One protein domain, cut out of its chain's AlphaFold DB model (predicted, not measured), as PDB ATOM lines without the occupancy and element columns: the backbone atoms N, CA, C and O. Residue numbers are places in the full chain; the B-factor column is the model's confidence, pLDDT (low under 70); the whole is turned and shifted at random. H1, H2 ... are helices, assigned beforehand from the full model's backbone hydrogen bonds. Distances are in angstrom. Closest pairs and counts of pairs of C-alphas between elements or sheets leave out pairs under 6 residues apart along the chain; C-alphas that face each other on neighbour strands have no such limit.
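This is residues 41 to 46 and 55 to 107 of the 115 residues of the protein "speckle-type POZ protein" of Galleria mellonella (UniProt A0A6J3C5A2). H3 and H4 open as a V with H2 between the arms; short H1 packs on H2. The printed part has 59 residues with four named helices, H1 to H4 in order: all helix. It is compact, radius of gyration of the C-alphas 11.1 A, spanning 31 by 25 by 18 A.

H1, residues 41 to 46, touches H2, residues 62 to 72, closest at C-alphas 42 and 65, 6.4 A. H2 and H3, residues 75 to 88, form a hairpin at a shallow tilt of 13 degrees, closest at C-alphas 66 and 78, 5.1 A. H4, residues 91 to 106, touches H2 with residues 100 to 104 alone, closest at C-alphas 101 and 63, 6.4 A. H1, H2 and H3 have every O i to N i+4 pair within hydrogen-bond range, H4 10 of 12.

H1 begins at C-alpha 41 (-5.921, 34.700, 6.328); H4, 23.4 A long, ends at C-alpha 106 (-14.015, 49.115, -5.879).

Across the cut, residues 47 to 54, C-alphas 46 and 55 are 7.6 A apart; pLDDT is under 70 at residues 105 to 107.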
ATOM      1  N   GLU A  41      -7.381  34.719   6.454       86.56
ATOM      2  CA  GLU A  41      -5.921  34.700   6.328       86.56
ATOM      3  C   GLU A  41      -5.279  36.033   6.743       86.56
ATOM      4  O   GLU A  41      -4.354  36.036   7.559       86.56
ATOM      5  N   THR A  42      -5.798  37.164   6.258       86.75
ATOM      6  CA  THR A  42      -5.291  38.506   6.598       86.75
ATOM      7  C   THR A  42      -5.456  38.793   8.088       86.75
ATOM      8  O   THR A  42      -4.517  39.237   8.752       86.75
ATOM      9  N   PHE A  43      -6.615  38.453   8.659       87.81
ATOM     10  CA  PHE A  43      -6.845  38.596  10.096       87.81
ATOM     11  C   PHE A  43      -5.897  37.721  10.925       87.81
ATOM     12  O   PHE A  43      -5.369  38.150  11.950       87.81
ATOM     13  N   ARG A  44      -5.625  36.492  10.476       88.94
ATOM     14  CA  ARG A  44      -4.696  35.587  11.158       88.94
ATOM     15  C   ARG A  44      -3.267  36.133  11.164       88.94
ATOM     16  O   ARG A  44      -2.605  36.055  12.199       88.94
ATOM     17  N   LEU A  45      -2.809  36.704  10.050       89.69
ATOM     18  CA  LEU A  45      -1.505  37.370   9.962       89.69
ATOM     19  C   LEU A  45      -1.428  38.586  10.890       89.69
ATOM     20  O   LEU A  45      -0.427  38.767  11.581       89.69
ATOM     21  N   PHE A  46      -2.503  39.373  10.968       89.56
ATOM     22  CA  PHE A  46      -2.605  40.491  11.902       89.56
ATOM     23  C   PHE A  46      -2.472  40.042  13.357       89.56
ATOM     24  O   PHE A  46      -1.645  40.572  14.095       89.56
ATOM     25  N   LEU A  55       5.619  40.079  10.928       84.94
ATOM     26  CA  LEU A  55       4.657  39.999   9.838       84.94
ATOM     27  C   LEU A  55       5.360  39.595   8.546       84.94
ATOM     28  O   LEU A  55       6.375  40.179   8.178       84.94
ATOM     29  N   LEU A  56       4.797  38.603   7.862       83.38
ATOM     30  CA  LEU A  56       5.158  38.252   6.492       83.38
ATOM     31  C   LEU A  56       4.085  38.831   5.580       83.38
ATOM     32  O   LEU A  56       2.997  38.269   5.467       83.38
ATOM     33  N   LEU A  57       4.386  39.986   4.998       81.81
ATOM     34  CA  LEU A  57       3.475  40.694   4.115       81.81
ATOM     35  C   LEU A  57       3.779  40.332   2.662       81.81
ATOM     36  O   LEU A  57       4.942  40.287   2.271       81.81
ATOM     37  N   GLN A  58       2.734  40.054   1.886       81.56
ATOM     38  CA  GLN A  58       2.837  39.876   0.438       81.56
ATOM     39  C   GLN A  58       2.355  41.136  -0.277       81.56
ATOM     40  O   GLN A  58       1.414  41.784   0.187       81.56
ATOM     41  N   ASP A  59       2.930  41.421  -1.444       79.81
ATOM     42  CA  ASP A  59       2.575  42.574  -2.281       79.81
ATOM     43  C   ASP A  59       1.088  42.621  -2.647       79.81
ATOM     44  O   ASP A  59       0.486  43.688  -2.700       79.81
ATOM     45  N   SER A  60       0.463  41.462  -2.851       78.12
ATOM     46  CA  SER A  60      -0.967  41.364  -3.158       78.12
ATOM     47  C   SER A  60      -1.870  41.649  -1.952       78.12
ATOM     48  O   SER A  60      -3.015  42.045  -2.131       78.12
ATOM     49  N   GLY A  61      -1.374  41.449  -0.725       81.25
ATOM     50  CA  GLY A  61      -2.150  41.568   0.517       81.25
ATOM     51  C   GLY A  61      -1.852  42.825   1.340       81.25
ATOM     52  O   GLY A  61      -2.516  43.064   2.349       81.25
ATOM     53  N   VAL A  62      -0.867  43.639   0.935       87.81
ATOM     54  CA  VAL A  62      -0.423  44.825   1.690       87.81
ATOM     55  C   VAL A  62      -1.539  45.836   1.918       87.81
ATOM     56  O   VAL A  62      -1.687  46.363   3.016       87.81
ATOM     57  N   PHE A  63      -2.379  46.064   0.915       87.44
ATOM     58  CA  PHE A  63      -3.464  47.034   0.996       87.44
ATOM     59  C   PHE A  63      -4.655  46.532   1.834       87.44
ATOM     60  O   PHE A  63      -5.292  47.323   2.538       87.44
ATOM     61  N   GLU A  64      -4.944  45.223   1.816       88.31
ATOM     62  CA  GLU A  64      -5.934  44.623   2.724       88.31
ATOM     63  C   GLU A  64      -5.453  44.717   4.176       88.31
ATOM     64  O   GLU A  64      -6.219  45.106   5.057       88.31
ATOM     65  N   MET A  65      -4.167  44.442   4.418       89.19
ATOM     66  CA  MET A  65      -3.553  44.586   5.738       89.19
ATOM     67  C   MET A  65      -3.539  46.044   6.209       89.19
ATOM     68  O   MET A  65      -3.826  46.315   7.371       89.19
ATOM     69  N   MET A  66      -3.264  46.990   5.308       87.81
ATOM     70  CA  MET A  66      -3.299  48.426   5.589       87.81
ATOM     71  C   MET A  66      -4.710  48.894   5.972       87.81
ATOM     72  O   MET A  66      -4.868  49.679   6.906       87.81
ATOM     73  N   THR A  67      -5.737  48.377   5.291       87.00
ATOM     74  CA  THR A  67      -7.144  48.653   5.618       87.00
ATOM     75  C   THR A  67      -7.504  48.066   6.982       87.00
ATOM     76  O   THR A  67      -7.986  48.794   7.842       87.00
ATOM     77  N   LEU A  68      -7.163  46.799   7.234       88.06
ATOM     78  CA  LEU A  68      -7.389  46.146   8.526       88.06
ATOM     79  C   LEU A  68      -6.688  46.874   9.685       88.06
ATOM     80  O   LEU A  68      -7.263  47.045  10.759       88.06
ATOM     81  N   ALA A  69      -5.449  47.314   9.470       88.38
ATOM     82  CA  ALA A  69      -4.690  48.084  10.446       88.38
ATOM     83  C   ALA A  69      -5.371  49.423  10.757       88.38
ATOM     84  O   ALA A  69      -5.412  49.825  11.918       88.38
ATOM     85  N   ALA A  70      -5.949  50.085   9.748       86.81
ATOM     86  CA  ALA A  70      -6.718  51.310   9.935       86.81
ATOM     87  C   ALA A  70      -8.040  51.064  10.688       86.81
ATOM     88  O   ALA A  70      -8.336  51.801  11.626       86.81
ATOM     89  N   ASP A  71      -8.791  50.013  10.343       85.31
ATOM     90  CA  ASP A  71     -10.042  49.631  11.022       85.31
ATOM     91  C   ASP A  71      -9.828  49.296  12.509       85.31
ATOM     92  O   ASP A  71     -10.666  49.609  13.356       85.31
ATOM     93  N   LEU A  72      -8.690  48.679  12.841       85.50
ATOM     94  CA  LEU A  72      -8.336  48.293  14.212       85.50
ATOM     95  C   LEU A  72      -7.504  49.347  14.959       85.50
ATOM     96  O   LEU A  72      -7.241  49.172  16.150       85.50
ATOM     97  N   GLY A  73      -7.101  50.431  14.292       85.56
ATOM     98  CA  GLY A  73      -6.325  51.523  14.886       85.56
ATOM     99  C   GLY A  73      -4.866  51.178  15.209       85.56
ATOM    100  O   GLY A  73      -4.294  51.749  16.134       85.56
ATOM    101  N   VAL A  74      -4.251  50.240  14.479       89.12
ATOM    102  CA  VAL A  74      -2.837  49.862  14.650       89.12
ATOM    103  C   VAL A  74      -1.964  50.654  13.679       89.12
ATOM    104  O   VAL A  74      -1.636  50.192  12.584       89.12
ATOM    105  N   GLU A  75      -1.584  51.865  14.081       88.69
ATOM    106  CA  GLU A  75      -0.850  52.796  13.211       88.69
ATOM    107  C   GLU A  75       0.571  52.329  12.867       88.69
ATOM    108  O   GLU A  75       0.991  52.496  11.725       88.69
ATOM    109  N   ASP A  76       1.278  51.672  13.793       89.50
ATOM    110  CA  ASP A  76       2.617  51.102  13.552       89.50
ATOM    111  C   ASP A  76       2.615  50.118  12.375       89.50
ATOM    112  O   ASP A  76       3.451  50.176  11.471       89.50
ATOM    113  N   LEU A  77       1.612  49.237  12.351       88.62
ATOM    114  CA  LEU A  77       1.444  48.267  11.279       88.62
ATOM    115  C   LEU A  77       1.113  48.958   9.955       88.62
ATOM    116  O   LEU A  77       1.643  48.579   8.910       88.62
ATOM    117  N   ARG A  78       0.241  49.969   9.991       88.06
ATOM    118  CA  ARG A  78      -0.104  50.751   8.804       88.06
ATOM    119  C   ARG A  78       1.136  51.440   8.225       88.06
ATOM    120  O   ARG A  78       1.366  51.322   7.025       88.06
ATOM    121  N   ALA A  79       1.946  52.087   9.060       88.38
ATOM    122  CA  ALA A  79       3.182  52.743   8.640       88.38
ATOM    123  C   ALA A  79       4.182  51.743   8.035       88.38
ATOM    124  O   ALA A  79       4.755  52.009   6.982       88.38
ATOM    125  N   ALA A  80       4.330  50.557   8.636       88.19
ATOM    126  CA  ALA A  80       5.166  49.491   8.082       88.19
ATOM    127  C   ALA A  80       4.669  49.002   6.707       88.19
ATOM    128  O   ALA A  80       5.473  48.712   5.823       88.19
ATOM    129  N   CYS A  81       3.349  48.932   6.500       89.06
ATOM    130  CA  CYS A  81       2.771  48.604   5.196       89.06
ATOM    131  C   CYS A  81       3.048  49.706   4.158       89.06
ATOM    132  O   CYS A  81       3.359  49.395   3.012       89.06
ATOM    133  N   GLU A  82       2.955  50.984   4.537       87.94
ATOM    134  CA  GLU A  82       3.250  52.122   3.650       87.94
ATOM    135  C   GLU A  82       4.734  52.179   3.248       87.94
ATOM    136  O   GLU A  82       5.048  52.386   2.072       87.94
ATOM    137  N   ASP A  83       5.643  51.933   4.193       89.25
ATOM    138  CA  ASP A  83       7.084  51.831   3.933       89.25
ATOM    139  C   ASP A  83       7.406  50.665   2.988       89.25
ATOM    140  O   ASP A  83       8.166  50.823   2.028       89.25
ATOM    141  N   HIS A  84       6.747  49.519   3.189       88.12
ATOM    142  CA  HIS A  84       6.879  48.362   2.310       88.12
ATOM    143  C   HIS A  84       6.413  48.669   0.883       88.12
ATOM    144  O   HIS A  84       7.147  48.402  -0.062       88.12
ATOM    145  N   VAL A  85       5.238  49.288   0.704       86.75
ATOM    146  CA  VAL A  85       4.754  49.700  -0.627       86.75
ATOM    147  C   VAL A  85       5.732  50.672  -1.278       86.75
ATOM    148  O   VAL A  85       6.063  50.512  -2.448       86.75
ATOM    149  N   THR A  86       6.225  51.655  -0.527       86.44
ATOM    150  CA  THR A  86       7.162  52.663  -1.043       86.44
ATOM    151  C   THR A  86       8.492  52.039  -1.462       86.44
ATOM    152  O   THR A  86       9.038  52.404  -2.500       86.44
ATOM    153  N   SER A  87       8.990  51.071  -0.693       85.62
ATOM    154  CA  SER A  87      10.245  50.369  -0.976       85.62
ATOM    155  C   SER A  87      10.117  49.355  -2.113       85.62
ATOM    156  O   SER A  87      11.057  49.181  -2.887       85.62
ATOM    157  N   THR A  88       8.964  48.692  -2.239       84.06
ATOM    158  CA  THR A  88       8.718  47.699  -3.294       84.06
ATOM    159  C   THR A  88       8.236  48.335  -4.600       84.06
ATOM    160  O   THR A  88       8.311  47.693  -5.649       84.06
ATOM    161  N   LEU A  89       7.777  49.592  -4.589       83.44
ATOM    162  CA  LEU A  89       7.353  50.327  -5.783       83.44
ATOM    163  C   LEU A  89       8.501  50.453  -6.797       83.44
ATOM    164  O   LEU A  89       9.454  51.209  -6.633       83.44
ATOM    165  N   SER A  90       8.383  49.697  -7.881       84.50
ATOM    166  CA  SER A  90       9.297  49.639  -9.018       84.50
ATOM    167  C   SER A  90       8.482  49.498 -10.301       84.50
ATOM    168  O   SER A  90       7.295  49.187 -10.255       84.50
ATOM    169  N   VAL A  91       9.099  49.702 -11.467       84.12
ATOM    170  CA  VAL A  91       8.395  49.627 -12.765       84.12
ATOM    171  C   VAL A  91       7.682  48.277 -12.956       84.12
ATOM    172  O   VAL A  91       6.595  48.233 -13.523       84.12
ATOM    173  N   GLU A  92       8.255  47.195 -12.429       81.38
ATOM    174  CA  GLU A  92       7.706  45.836 -12.520       81.38
ATOM    175  C   GLU A  92       6.556  45.566 -11.534       81.38
ATOM    176  O   GLU A  92       5.625  44.833 -11.859       81.38
ATOM    177  N   SER A  93       6.581  46.171 -10.343       81.19
ATOM    178  CA  SER A  93       5.559  45.979  -9.300       81.19
ATOM    179  C   SER A  93       4.443  47.026  -9.353       81.19
ATOM    180  O   SER A  93       3.366  46.798  -8.803       81.19
ATOM    181  N   ALA A  94       4.658  48.152 -10.041       85.00
ATOM    182  CA  ALA A  94       3.721  49.270 -10.110       85.00
ATOM    183  C   ALA A  94       2.342  48.855 -10.642       85.00
ATOM    184  O   ALA A  94       1.327  49.235 -10.061       85.00
ATOM    185  N   CYS A  95       2.287  48.048 -11.708       86.25
ATOM    186  CA  CYS A  95       1.018  47.564 -12.259       86.25
ATOM    187  C   CYS A  95       0.271  46.662 -11.269       86.25
ATOM    188  O   CYS A  95      -0.938  46.805 -11.107       86.25
ATOM    189  N   THR A  96       0.990  45.769 -10.586       85.50
ATOM    190  CA  THR A  96       0.421  44.848  -9.594       85.50
ATOM    191  C   THR A  96      -0.124  45.602  -8.385       85.50
ATOM    192  O   THR A  96      -1.257  45.369  -7.971       85.50
ATOM    193  N   LEU A  97       0.652  46.546  -7.849       85.44
ATOM    194  CA  LEU A  97       0.241  47.358  -6.705       85.44
ATOM    195  C   LEU A  97      -0.934  48.279  -7.060       85.44
ATOM    196  O   LEU A  97      -1.856  48.423  -6.262       85.44
ATOM    197  N   LEU A  98      -0.943  48.861  -8.265       85.00
ATOM    198  CA  LEU A  98      -2.067  49.665  -8.746       85.00
ATOM    199  C   LEU A  98      -3.343  48.826  -8.871       85.00
ATOM    200  O   LEU A  98      -4.390  49.258  -8.393       85.00
ATOM    201  N   ALA A  99      -3.259  47.635  -9.472       85.25
ATOM    202  CA  ALA A  99      -4.398  46.730  -9.593       85.25
ATOM    203  C   ALA A  99      -4.972  46.375  -8.212       85.25
ATOM    204  O   ALA A  99      -6.158  46.599  -7.973       85.25
ATOM    205  N   ALA A 100      -4.115  45.969  -7.272       82.56
ATOM    206  CA  ALA A 100      -4.526  45.640  -5.908       82.56
ATOM    207  C   ALA A 100      -5.171  46.840  -5.181       82.56
ATOM    208  O   ALA A 100      -6.195  46.698  -4.511       82.56
ATOM    209  N   ALA A 101      -4.622  48.049  -5.343       84.00
ATOM    210  CA  ALA A 101      -5.195  49.266  -4.766       84.00
ATOM    211  C   ALA A 101      -6.566  49.625  -5.370       84.00
ATOM    212  O   ALA A 101      -7.431  50.166  -4.673       84.00
ATOM    213  N   MET A 102      -6.772  49.351  -6.659       83.06
ATOM    214  CA  MET A 102      -8.052  49.569  -7.335       83.06
ATOM    215  C   MET A 102      -9.111  48.557  -6.887       83.06
ATOM    216  O   MET A 102     -10.236  48.960  -6.610       83.06
ATOM    217  N   GLU A 103      -8.754  47.281  -6.720       80.12
ATOM    218  CA  GLU A 103      -9.664  46.235  -6.220       80.12
ATOM    219  C   GLU A 103     -10.230  46.558  -4.826       80.12
ATOM    220  O   GLU A 103     -11.364  46.213  -4.492       80.12
ATOM    221  N   ILE A 104      -9.457  47.268  -4.004       74.94
ATOM    222  CA  ILE A 104      -9.868  47.653  -2.649       74.94
ATOM    223  C   ILE A 104     -10.688  48.946  -2.647       74.94
ATOM    224  O   ILE A 104     -11.527  49.130  -1.765       74.94
ATOM    225  N   GLN A 105     -10.487  49.824  -3.633       67.69
ATOM    226  CA  GLN A 105     -11.343  50.995  -3.848       67.69
ATOM    227  C   GLN A 105     -12.706  50.623  -4.432       67.69
ATOM    228  O   GLN A 105     -13.695  51.261  -4.086       67.69
ATOM    229  N   ASP A 106     -12.766  49.593  -5.281       58.69
ATOM    230  CA  ASP A 106     -14.015  49.115  -5.879       58.69
ATOM    231  C   ASP A 106     -14.934  48.442  -4.854       58.69
ATOM    232  O   ASP A 106     -16.147  48.435  -5.034       58.69
ATOM    233  N   ARG A 107     -14.393  47.940  -3.729       55.69
ATOM    234  CA  ARG A 107     -15.200  47.322  -2.671       55.69
ATOM    235  C   ARG A 107     -16.164  48.372  -2.078       55.69
ATOM    236  O   ARG A 107     -15.719  49.250  -1.329       55.69
TER     237      ARG A 107